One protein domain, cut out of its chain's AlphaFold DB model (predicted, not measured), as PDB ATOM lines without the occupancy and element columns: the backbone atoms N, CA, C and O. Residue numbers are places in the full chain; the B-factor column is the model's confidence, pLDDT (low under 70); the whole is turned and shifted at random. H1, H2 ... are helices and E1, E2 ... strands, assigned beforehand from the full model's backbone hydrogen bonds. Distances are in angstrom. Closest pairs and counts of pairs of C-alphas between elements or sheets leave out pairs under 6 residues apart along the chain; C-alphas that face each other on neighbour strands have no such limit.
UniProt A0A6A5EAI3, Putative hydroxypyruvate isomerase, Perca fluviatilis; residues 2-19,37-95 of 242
ATOM      1  N   GLU A   2     -58.969 512.622   4.543       28.95
ATOM      2  CA  GLU A   2     -59.050 511.177   4.324       28.95
ATOM      3  C   GLU A   2     -60.014 510.564   5.335       28.95
ATOM      4  O   GLU A   2     -59.796 510.617   6.544       28.95
ATOM      5  N   ILE A   3     -61.120 510.030   4.825       30.31
ATOM      6  CA  ILE A   3     -62.081 509.283   5.623       30.31
ATOM      7  C   ILE A   3     -61.532 507.861   5.746       30.31
ATOM      8  O   ILE A   3     -61.282 507.185   4.749       30.31
ATOM      9  N   ASN A   4     -61.294 507.456   6.990       26.55
ATOM     10  CA  ASN A   4     -60.696 506.189   7.390       26.55
ATOM     11  C   ASN A   4     -61.483 504.988   6.814       26.55
ATOM     12  O   ASN A   4     -62.714 504.993   6.787       26.55
ATOM     13  N   ILE A   5     -60.766 503.943   6.387       31.84
ATOM     14  CA  ILE A   5     -61.292 502.683   5.826       31.84
ATOM     15  C   ILE A   5     -62.376 502.059   6.729       31.84
ATOM     16  O   ILE A   5     -63.351 501.503   6.227       31.84
ATOM     17  N   ALA A   6     -62.287 502.245   8.049       26.09
ATOM     18  CA  ALA A   6     -63.298 501.788   9.006       26.09
ATOM     19  C   ALA A   6     -64.677 502.469   8.848       26.09
ATOM     20  O   ALA A   6     -65.705 501.862   9.134       26.09
ATOM     21  N   THR A   7     -64.730 503.713   8.365       28.67
ATOM     22  CA  THR A   7     -65.989 504.451   8.152       28.67
ATOM     23  C   THR A   7     -66.671 504.051   6.841       28.67
ATOM     24  O   THR A   7     -67.897 504.094   6.758       28.67
ATOM     25  N   ARG A   8     -65.901 503.583   5.845       29.50
ATOM     26  CA  ARG A   8     -66.457 502.949   4.639       29.50
ATOM     27  C   ARG A   8     -67.156 501.635   4.972       29.50
ATOM     28  O   ARG A   8     -68.233 501.406   4.448       29.50
ATOM     29  N   ILE A   9     -66.609 500.842   5.893       27.94
ATOM     30  CA  ILE A   9     -67.178 499.543   6.276       27.94
ATOM     31  C   ILE A   9     -68.563 499.695   6.919       27.94
ATOM     32  O   ILE A   9     -69.445 498.920   6.593       27.94
ATOM     33  N   ILE A  10     -68.815 500.711   7.755       29.12
ATOM     34  CA  ILE A  10     -70.133 500.883   8.410       29.12
ATOM     35  C   ILE A  10     -71.206 501.421   7.443       29.12
ATOM     36  O   ILE A  10     -72.367 501.038   7.555       29.12
ATOM     37  N   TYR A  11     -70.834 502.268   6.476       26.27
ATOM     38  CA  TYR A  11     -71.756 502.716   5.419       26.27
ATOM     39  C   TYR A  11     -72.020 501.623   4.367       26.27
ATOM     40  O   TYR A  11     -73.129 501.532   3.853       26.27
ATOM     41  N   SER A  12     -71.020 500.782   4.092       31.23
ATOM     42  CA  SER A  12     -71.083 499.645   3.165       31.23
ATOM     43  C   SER A  12     -71.860 498.458   3.758       31.23
ATOM     44  O   SER A  12     -72.679 497.864   3.069       31.23
ATOM     45  N   PHE A  13     -71.749 498.168   5.063       32.44
ATOM     46  CA  PHE A  13     -72.426 497.012   5.684       32.44
ATOM     47  C   PHE A  13     -73.959 497.084   5.680       32.44
ATOM     48  O   PHE A  13     -74.617 496.069   5.864       32.44
ATOM     49  N   VAL A  14     -74.522 498.284   5.525       38.44
ATOM     50  CA  VAL A  14     -75.972 498.528   5.564       38.44
ATOM     51  C   VAL A  14     -76.556 498.702   4.151       38.44
ATOM     52  O   VAL A  14     -77.764 498.655   3.994       38.44
ATOM     53  N   LEU A  15     -75.717 498.869   3.119       36.94
ATOM     54  CA  LEU A  15     -76.138 499.026   1.716       36.94
ATOM     55  C   LEU A  15     -75.666 497.886   0.796       36.94
ATOM     56  O   LEU A  15     -76.167 497.760  -0.317       36.94
ATOM     57  N   GLU A  16     -74.680 497.087   1.213       43.84
ATOM     58  CA  GLU A  16     -73.947 496.184   0.311       43.84
ATOM     59  C   GLU A  16     -73.969 494.708   0.759       43.84
ATOM     60  O   GLU A  16     -73.592 493.823  -0.011       43.84
ATOM     61  N   VAL A  17     -74.458 494.425   1.972       39.28
ATOM     62  CA  VAL A  17     -74.692 493.068   2.488       39.28
ATOM     63  C   VAL A  17     -76.105 493.013   3.062       39.28
ATOM     64  O   VAL A  17     -76.322 493.422   4.203       39.28
ATOM     65  N   GLU A  18     -77.072 492.503   2.297       44.28
ATOM     66  CA  GLU A  18     -78.354 492.121   2.892       44.28
ATOM     67  C   GLU A  18     -78.142 490.909   3.809       44.28
ATOM     68  O   GLU A  18     -77.492 489.909   3.476       44.28
ATOM     69  N   VAL A  19     -78.674 491.023   5.023       37.50
ATOM     70  CA  VAL A  19     -78.713 489.924   5.984       37.50
ATOM     71  C   VAL A  19     -80.031 489.188   5.777       37.50
ATOM     72  O   VAL A  19     -81.008 489.484   6.457       37.50
ATOM     73  N   ARG A  37     -76.320 483.519   7.728       85.00
ATOM     74  CA  ARG A  37     -75.880 483.330   6.350       85.00
ATOM     75  C   ARG A  37     -75.927 484.688   5.674       85.00
ATOM     76  O   ARG A  37     -76.940 485.368   5.762       85.00
ATOM     77  N   PHE A  38     -74.836 485.056   5.026       89.50
ATOM     78  CA  PHE A  38     -74.727 486.308   4.292       89.50
ATOM     79  C   PHE A  38     -74.675 486.005   2.801       89.50
ATOM     80  O   PHE A  38     -74.055 485.018   2.390       89.50
ATOM     81  N   CYS A  39     -75.296 486.866   2.006       93.00
ATOM     82  CA  CYS A  39     -75.093 486.904   0.569       93.00
ATOM     83  C   CYS A  39     -74.398 488.216   0.183       93.00
ATOM     84  O   CYS A  39     -74.429 489.190   0.935       93.00
ATOM     85  N   ALA A  40     -73.716 488.224  -0.959       95.19
ATOM     86  CA  ALA A  40     -73.171 489.452  -1.525       95.19
ATOM     87  C   ALA A  40     -74.157 490.038  -2.537       95.19
ATOM     88  O   ALA A  40     -74.521 489.357  -3.501       95.19
ATOM     89  N   ASN A  41     -74.518 491.312  -2.382       96.75
ATOM     90  CA  ASN A  41     -75.249 492.016  -3.425       96.75
ATOM     91  C   ASN A  41     -74.290 492.422  -4.544       96.75
ATOM     92  O   ASN A  41     -73.616 493.450  -4.472       96.75
ATOM     93  N   ILE A  42     -74.219 491.623  -5.609       96.38
ATOM     94  CA  ILE A  42     -73.278 491.841  -6.718       96.38
ATOM     95  C   ILE A  42     -73.706 492.977  -7.660       96.38
ATOM     96  O   ILE A  42     -73.024 493.252  -8.645       96.38
ATOM     97  N   SER A  43     -74.816 493.669  -7.378       94.44
ATOM     98  CA  SER A  43     -75.125 494.943  -8.051       94.44
ATOM     99  C   SER A  43     -74.305 496.090  -7.476       94.44
ATOM    100  O   SER A  43     -73.947 497.007  -8.216       94.44
ATOM    101  N   TRP A  44     -73.974 496.003  -6.185       93.44
ATOM    102  CA  TRP A  44     -73.290 497.050  -5.423       93.44
ATOM    103  C   TRP A  44     -71.853 496.673  -5.056       93.44
ATOM    104  O   TRP A  44     -70.973 497.533  -5.050       93.44
ATOM    105  N   LEU A  45     -71.588 495.385  -4.835       93.69
ATOM    106  CA  LEU A  45     -70.253 494.837  -4.614       93.69
ATOM    107  C   LEU A  45     -69.595 494.386  -5.919       93.69
ATOM    108  O   LEU A  45     -70.265 494.011  -6.883       93.69
ATOM    109  N   PHE A  46     -68.260 494.379  -5.916       95.75
ATOM    110  CA  PHE A  46     -67.419 493.952  -7.041       95.75
ATOM    111  C   PHE A  46     -67.671 494.747  -8.334       95.75
ATOM    112  O   PHE A  46     -67.534 494.225  -9.442       95.75
ATOM    113  N   THR A  47     -68.068 496.017  -8.210       94.88
ATOM    114  CA  THR A  47     -68.440 496.885  -9.343       94.88
ATOM    115  C   THR A  47     -67.252 497.297 -10.210       94.88
ATOM    116  O   THR A  47     -67.440 497.745 -11.340       94.88
ATOM    117  N   GLU A  48     -66.032 497.073  -9.726       96.12
ATOM    118  CA  GLU A  48     -64.799 497.103 -10.507       96.12
ATOM    119  C   GLU A  48     -64.785 496.077 -11.657       96.12
ATOM    120  O   GLU A  48     -64.029 496.252 -12.614       96.12
ATOM    121  N   LEU A  49     -65.638 495.047 -11.602       96.25
ATOM    122  CA  LEU A  49     -65.875 494.100 -12.689       96.25
ATOM    123  C   LEU A  49     -67.179 494.479 -13.416       96.25
ATOM    124  O   LEU A  49     -68.231 494.573 -12.776       96.25
ATOM    125  N   PRO A  50     -67.169 494.706 -14.739       91.25
ATOM    126  CA  PRO A  50     -68.367 495.142 -15.455       91.25
ATOM    127  C   PRO A  50     -69.410 494.023 -15.579       91.25
ATOM    128  O   PRO A  50     -70.605 494.289 -15.463       91.25
ATOM    129  N   ASP A  51     -68.961 492.780 -15.751       95.00
ATOM    130  CA  ASP A  51     -69.831 491.644 -16.039       95.00
ATOM    131  C   ASP A  51     -70.281 490.948 -14.753       95.00
ATOM    132  O   ASP A  51     -69.464 490.517 -13.934       95.00
ATOM    133  N   PHE A  52     -71.590 490.753 -14.586       96.69
ATOM    134  CA  PHE A  52     -72.141 490.073 -13.408       96.69
ATOM    135  C   PHE A  52     -71.623 488.636 -13.242       96.69
ATOM    136  O   PHE A  52     -71.446 488.181 -12.113       96.69
ATOM    137  N   SER A  53     -71.310 487.933 -14.335       97.44
ATOM    138  CA  SER A  53     -70.688 486.602 -14.282       97.44
ATOM    139  C   SER A  53     -69.327 486.645 -13.577       97.44
ATOM    140  O   SER A  53     -69.047 485.810 -12.717       97.44
ATOM    141  N   GLN A  54     -68.507 487.664 -13.849       97.94
ATOM    142  CA  GLN A  54     -67.229 487.884 -13.168       97.94
ATOM    143  C   GLN A  54     -67.429 488.249 -11.693       97.94
ATOM    144  O   GLN A  54     -66.672 487.784 -10.841       97.94
ATOM    145  N   ARG A  55     -68.480 489.009 -11.365       98.19
ATOM    146  CA  ARG A  55     -68.825 489.325  -9.969       98.19
ATOM    147  C   ARG A  55     -69.229 488.088  -9.166       98.19
ATOM    148  O   ARG A  55     -68.874 488.004  -7.995       98.19
ATOM    149  N   ILE A  56     -69.884 487.098  -9.783       98.19
ATOM    150  CA  ILE A  56     -70.158 485.792  -9.149       98.19
ATOM    151  C   ILE A  56     -68.840 485.084  -8.788       98.19
ATOM    152  O   ILE A  56     -68.679 484.629  -7.655       98.19
ATOM    153  N   TYR A  57     -67.865 485.040  -9.706       98.38
ATOM    154  CA  TYR A  57     -66.536 484.480  -9.417       98.38
ATOM    155  C   TYR A  57     -65.800 485.243  -8.305       98.38
ATOM    156  O   TYR A  57     -65.147 484.623  -7.460       98.38
ATOM    157  N   ALA A  58     -65.911 486.573  -8.282       98.06
ATOM    158  CA  ALA A  58     -65.304 487.408  -7.249       98.06
ATOM    159  C   ALA A  58     -65.938 487.165  -5.873       98.06
ATOM    160  O   ALA A  58     -65.214 486.955  -4.899       98.06
ATOM    161  N   ALA A  59     -67.270 487.092  -5.801       97.44
ATOM    162  CA  ALA A  59     -67.998 486.761  -4.579       97.44
ATOM    163  C   ALA A  59     -67.593 485.380  -4.038       97.44
ATOM    164  O   ALA A  59     -67.265 485.257  -2.856       97.44
ATOM    165  N   ALA A  60     -67.515 484.370  -4.910       97.75
ATOM    166  CA  ALA A  60     -67.045 483.033  -4.547       97.75
ATOM    167  C   ALA A  60     -65.615 483.061  -3.983       97.75
ATOM    168  O   ALA A  60     -65.334 482.477  -2.937       97.75
ATOM    169  N   SER A  61     -64.713 483.790  -4.647       97.69
ATOM    170  CA  SER A  61     -63.311 483.939  -4.229       97.69
ATOM    171  C   SER A  61     -63.168 484.682  -2.896       97.69
ATOM    172  O   SER A  61     -62.242 484.409  -2.135       97.69
ATOM    173  N   ALA A  62     -64.101 485.587  -2.589       96.81
ATOM    174  CA  ALA A  62     -64.202 486.279  -1.307       96.81
ATOM    175  C   ALA A  62     -64.861 485.429  -0.198       96.81
ATOM    176  O   ALA A  62     -64.942 485.874   0.945       96.81
ATOM    177  N   GLY A  63     -65.305 484.205  -0.510       95.50
ATOM    178  CA  GLY A  63     -65.881 483.258   0.446       95.50
ATOM    179  C   GLY A  63     -67.401 483.335   0.599       95.50
ATOM    180  O   GLY A  63     -67.949 482.650   1.465       95.50
ATOM    181  N   PHE A  64     -68.100 484.125  -0.223       95.00
ATOM    182  CA  PHE A  64     -69.560 484.111  -0.244       95.00
ATOM    183  C   PHE A  64     -70.075 482.823  -0.882       95.00
ATOM    184  O   PHE A  64     -69.580 482.372  -1.912       95.00
ATOM    185  N   GLN A  65     -71.111 482.250  -0.273       96.19
ATOM    186  CA  GLN A  65     -71.805 481.064  -0.785       96.19
ATOM    187  C   GLN A  65     -73.084 481.422  -1.550       96.19
ATOM    188  O   GLN A  65     -73.661 480.572  -2.221       96.19
ATOM    189  N   ALA A  66     -73.522 482.676  -1.447       96.50
ATOM    190  CA  ALA A  66     -74.741 483.183  -2.048       96.50
ATOM    191  C   ALA A  66     -74.538 484.613  -2.559       96.50
ATOM    192  O   ALA A  66     -73.779 485.390  -1.974       96.50
ATOM    193  N   VAL A  67     -75.251 484.960  -3.625       97.31
ATOM    194  CA  VAL A  67     -75.303 486.304  -4.204       97.31
ATOM    195  C   VAL A  67     -76.728 486.697  -4.551       97.31
ATOM    196  O   VAL A  67     -77.542 485.861  -4.938       97.31
ATOM    197  N   GLU A  68     -76.996 487.986  -4.499       97.38
ATOM    198  CA  GLU A  68     -78.211 488.598  -5.028       97.38
ATOM    199  C   GLU A  68     -77.856 489.688  -6.037       97.38
ATOM    200  O   GLU A  68     -76.748 490.236  -6.027       97.38
ATOM    201  N   ALA A  69     -78.791 490.014  -6.922       95.75
ATOM    202  CA  ALA A  69     -78.607 491.089  -7.885       95.75
ATOM    203  C   ALA A  69     -79.930 491.784  -8.200       95.75
ATOM    204  O   ALA A  69     -80.932 491.119  -8.414       95.75
ATOM    205  N   ALA A  70     -79.927 493.109  -8.334       92.38
ATOM    206  CA  ALA A  70     -81.105 493.858  -8.735       92.38
ATOM    207  C   ALA A  70     -81.576 493.415 -10.130       92.38
ATOM    208  O   ALA A  70     -82.636 492.808 -10.267       92.38
ATOM    209  N   TRP A  71     -80.778 493.650 -11.175       93.69
ATOM    210  CA  TRP A  71     -81.189 493.370 -12.553       93.69
ATOM    211  C   TRP A  71     -80.056 492.742 -13.365       93.69
ATOM    212  O   TRP A  71     -78.980 493.317 -13.491       93.69
ATOM    213  N   LEU A  72     -80.331 491.573 -13.952       93.75
ATOM    214  CA  LEU A  72     -79.375 490.778 -14.742       93.75
ATOM    215  C   LEU A  72     -79.725 490.730 -16.241       93.75
ATOM    216  O   LEU A  72     -79.106 489.998 -17.007       93.75
ATOM    217  N   TYR A  73     -80.748 491.470 -16.664       94.12
ATOM    218  CA  TYR A  73     -81.448 491.243 -17.935       94.12
ATOM    219  C   TYR A  73     -80.660 491.612 -19.193       94.12
ATOM    220  O   TYR A  73     -80.968 491.096 -20.264       94.12
ATOM    221  N   ASP A  74     -79.625 492.440 -19.051       91.50
ATOM    222  CA  ASP A  74     -78.705 492.790 -20.138       91.50
ATOM    223  C   ASP A  74     -77.495 491.840 -20.222       91.50
ATOM    224  O   ASP A  74     -76.660 491.968 -21.114       91.50
ATOM    225  N   CYS A  75     -77.379 490.882 -19.295       92.62
ATOM    226  CA  CYS A  75     -76.276 489.921 -19.257       92.62
ATOM    227  C   CYS A  75     -76.565 488.680 -20.107       92.62
ATOM    228  O   CYS A  75     -77.715 488.240 -20.217       92.62
ATOM    229  N   ASP A  76     -75.500 488.045 -20.607       94.81
ATOM    230  CA  ASP A  76     -75.598 486.738 -21.256       94.81
ATOM    231  C   ASP A  76     -75.964 485.655 -20.227       94.81
ATOM    232  O   ASP A  76     -75.184 485.290 -19.345       94.81
ATOM    233  N   LEU A  77     -77.191 485.142 -20.320       96.62
ATOM    234  CA  LEU A  77     -77.724 484.170 -19.367       96.62
ATOM    235  C   LEU A  77     -76.877 482.878 -19.297       96.62
ATOM    236  O   LEU A  77     -76.542 482.468 -18.185       96.62
ATOM    237  N   PRO A  78     -76.449 482.270 -20.423       97.62
ATOM    238  CA  PRO A  78     -75.447 481.204 -20.434       97.62
ATOM    239  C   PRO A  78     -74.157 481.494 -19.654       97.62
ATOM    240  O   PRO A  78     -73.614 480.580 -19.033       97.62
ATOM    241  N   GLU A  79     -73.633 482.721 -19.673       97.62
ATOM    242  CA  GLU A  79     -72.440 483.078 -18.889       97.62
ATOM    243  C   GLU A  79     -72.717 483.097 -17.392       97.62
ATOM    244  O   GLU A  79     -71.920 482.568 -16.617       97.62
ATOM    245  N   LEU A  80     -73.860 483.650 -16.983       98.06
ATOM    246  CA  LEU A  80     -74.283 483.634 -15.585       98.06
ATOM    247  C   LEU A  80     -74.472 482.199 -15.074       98.06
ATOM    248  O   LEU A  80     -74.033 481.877 -13.970       98.06
ATOM    249  N   GLN A  81     -75.064 481.322 -15.892       98.00
ATOM    250  CA  GLN A  81     -75.216 479.902 -15.565       98.00
ATOM    251  C   GLN A  81     -73.860 479.217 -15.384       98.00
ATOM    252  O   GLN A  81     -73.639 478.577 -14.358       98.00
ATOM    253  N   ARG A  82     -72.926 479.414 -16.326       98.44
ATOM    254  CA  ARG A  82     -71.563 478.868 -16.216       98.44
ATOM    255  C   ARG A  82     -70.849 479.361 -14.960       98.44
ATOM    256  O   ARG A  82     -70.198 478.565 -14.289       98.44
ATOM    257  N   ALA A  83     -70.975 480.646 -14.628       98.31
ATOM    258  CA  ALA A  83     -70.364 481.214 -13.430       98.31
ATOM    259  C   ALA A  83     -70.939 480.601 -12.147       98.31
ATOM    260  O   ALA A  83     -70.181 480.178 -11.272       98.31
ATOM    261  N   ARG A  84     -72.269 480.482 -12.058       97.75
ATOM    262  CA  ARG A  84     -72.957 479.811 -10.948       97.75
ATOM    263  C   ARG A  84     -72.501 478.355 -10.806       97.75
ATOM    264  O   ARG A  84     -72.107 477.942  -9.722       97.75
ATOM    265  N   GLU A  85     -72.511 477.583 -11.890       98.12
ATOM    266  CA  GLU A  85     -72.129 476.164 -11.881       98.12
ATOM    267  C   GLU A  85     -70.656 475.954 -11.514       98.12
ATOM    268  O   GLU A  85     -70.338 475.069 -10.722       98.12
ATOM    269  N   ALA A  86     -69.758 476.780 -12.054       98.38
ATOM    270  CA  ALA A  86     -68.325 476.669 -11.799       98.38
ATOM    271  C   ALA A  86     -67.940 477.031 -10.357       98.38
ATOM    272  O   ALA A  86     -66.952 476.514  -9.840       98.38
ATOM    273  N   THR A  87     -68.688 477.936  -9.722       98.31
ATOM    274  CA  THR A  87     -68.405 478.410  -8.358       98.31
ATOM    275  C   THR A  87     -69.206 477.675  -7.287       98.31
ATOM    276  O   THR A  87     -68.779 477.633  -6.135       98.31
ATOM    277  N   GLY A  88     -70.366 477.116  -7.642       97.75
ATOM    278  CA  GLY A  88     -71.337 476.581  -6.690       97.75
ATOM    279  C   GLY A  88     -72.070 477.655  -5.876       97.75
ATOM    280  O   GLY A  88     -72.788 477.303  -4.945       97.75
ATOM    281  N   VAL A  89     -71.897 478.942  -6.199       97.56
ATOM    282  CA  VAL A  89     -72.582 480.046  -5.517       97.56
ATOM    283  C   VAL A  89     -74.071 480.033  -5.855       97.56
ATOM    284  O   VAL A  89     -74.464 479.922  -7.017       97.56
ATOM    285  N   GLU A  90     -74.918 480.183  -4.840       97.81
ATOM    286  CA  GLU A  90     -76.365 480.296  -5.013       97.81
ATOM    287  C   GLU A  90     -76.754 481.715  -5.447       97.81
ATOM    288  O   GLU A  90     -76.370 482.689  -4.807       97.81
ATOM    289  N   VAL A  91     -77.567 481.852  -6.500       97.81
ATOM    290  CA  VAL A  91     -78.229 483.129  -6.808       97.81
ATOM    291  C   VAL A  91     -79.534 483.167  -6.026       97.81
ATOM    292  O   VAL A  91     -80.488 482.463  -6.358       97.81
ATOM    293  N   VAL A  92     -79.573 483.946  -4.954       96.88
ATOM    294  CA  VAL A  92     -80.626 483.841  -3.943       96.88
ATOM    295  C   VAL A  92     -81.812 484.769  -4.158       96.88
ATOM    296  O   VAL A  92     -82.915 484.383  -3.762       96.88
ATOM    297  N   LEU A  93     -81.599 485.911  -4.814       98.25
ATOM    298  CA  LEU A  93     -82.614 486.922  -5.097       98.25
ATOM    299  C   LEU A  93     -82.289 487.682  -6.394       98.25
ATOM    300  O   LEU A  93     -81.134 488.046  -6.639       98.25
ATOM    301  N   ILE A  94     -83.323 487.933  -7.203       98.25
ATOM    302  CA  ILE A  94     -83.301 488.903  -8.307       98.25
ATOM    303  C   ILE A  94     -84.539 489.803  -8.295       98.25
ATOM    304  O   ILE A  94     -85.593 489.385  -7.819       98.25
ATOM    305  N   ASN A  95     -84.474 491.000  -8.880       98.56
ATOM    306  CA  ASN A  95     -85.644 491.877  -8.984       98.56
ATOM    307  C   ASN A  95     -86.286 491.757 -10.359       98.56
ATOM    308  O   ASN A  95     -85.597 491.616 -11.365       98.56
TER     309      ASN A  95
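What this domain is: This is residues 2 to 19 and 37 to 95 of the 242 residues of the protein "Putative hydroxypyruvate isomerase" of Perca fluviatilis (UniProt A0A6A5EAI3). Look first for a small parallel sheet of two strands, E1 and E2, with two helices, H2 and H3, side by side over one face; residues 40 to 41 pair with E1 as a short, unnamed extra piece. Away from this body sits H1, and residues 2 to 11 stick out to make one end of the long axis. The printed part has 77 residues with three named helices and two named strands, in the order H1, H2, E1, H3, E2; the sheet's order is E1, E2, and the class is mixed, helices and strands. It is compact, with a radius of gyration of the C-alphas of 12.7 A, yet its outline is elongated, spanning 42 by 25 by 23 A.

How they stand to each other: Begin at the sheet, where E1, residues 66 to 69, and E2, residues 90 to 95, are parallel neighbours at 18 degrees. Look there for N 67 and O 90, 2.8 A apart, and N 92 and O 67, 2.8 A apart, both within hydrogen-bond range. Residues 40 to 41 pair in parallel with residues 67 to 68 of E1. The strand-helix-strand unit, two parallel neighbour strands with a helix between them in the chain, is E1, then H3, residues 77 to 87, then E2; its crossover is right-handed. The closest C-alphas of H3 and E2 are those of Arg 84 and Glu 90, 6.9 A apart. H2, residues 52 to 61, touches H3, with the C-alphas of Ser 53 and Leu 80 closest at 4.8 A. The two helices run the same way at a shallow tilt of 6 degrees. The closest C-alphas of H2 and E1 are those of Ile 56 and Val 67, 7.2 A apart, while H2 and E2 are apart. H1, residues 5 to 12, is apart from H2, H3, E1 and E2. In H2 and H3 every O i to N i+4 pair is within hydrogen-bond range, in H1 3 of 4.

Where its parts are: Find C-alpha 66 at (-74.741, 483.183, -2.048), where E1 begins; it is 10.6 A long. E2 runs 15.4 A from Glu 90 to C-alpha 95 at (-85.644, 491.877, -8.984). H3 is 15.5 A long and H2 14.1 A. H1 starts at C-alpha 5, (-61.292, 502.683, 5.826), and spans 10.6 A.

The domain as a whole: The C-alphas of Glu 2 and Pro 78 are the two farthest apart, at 42.2 A. Residues 20 to 36 are not printed, and C-alphas 19 and 37 are 7.2 A apart across this cut, which lies in the link from H1 to H2. Of the links printed whole, H2 to E1 and H3 to E2 are tight, and E1 to H3 is short. Residues 37 to 51 hold no named element. The model's mean pLDDT over the printed part is 81.3, with residues 2 to 19 under 70.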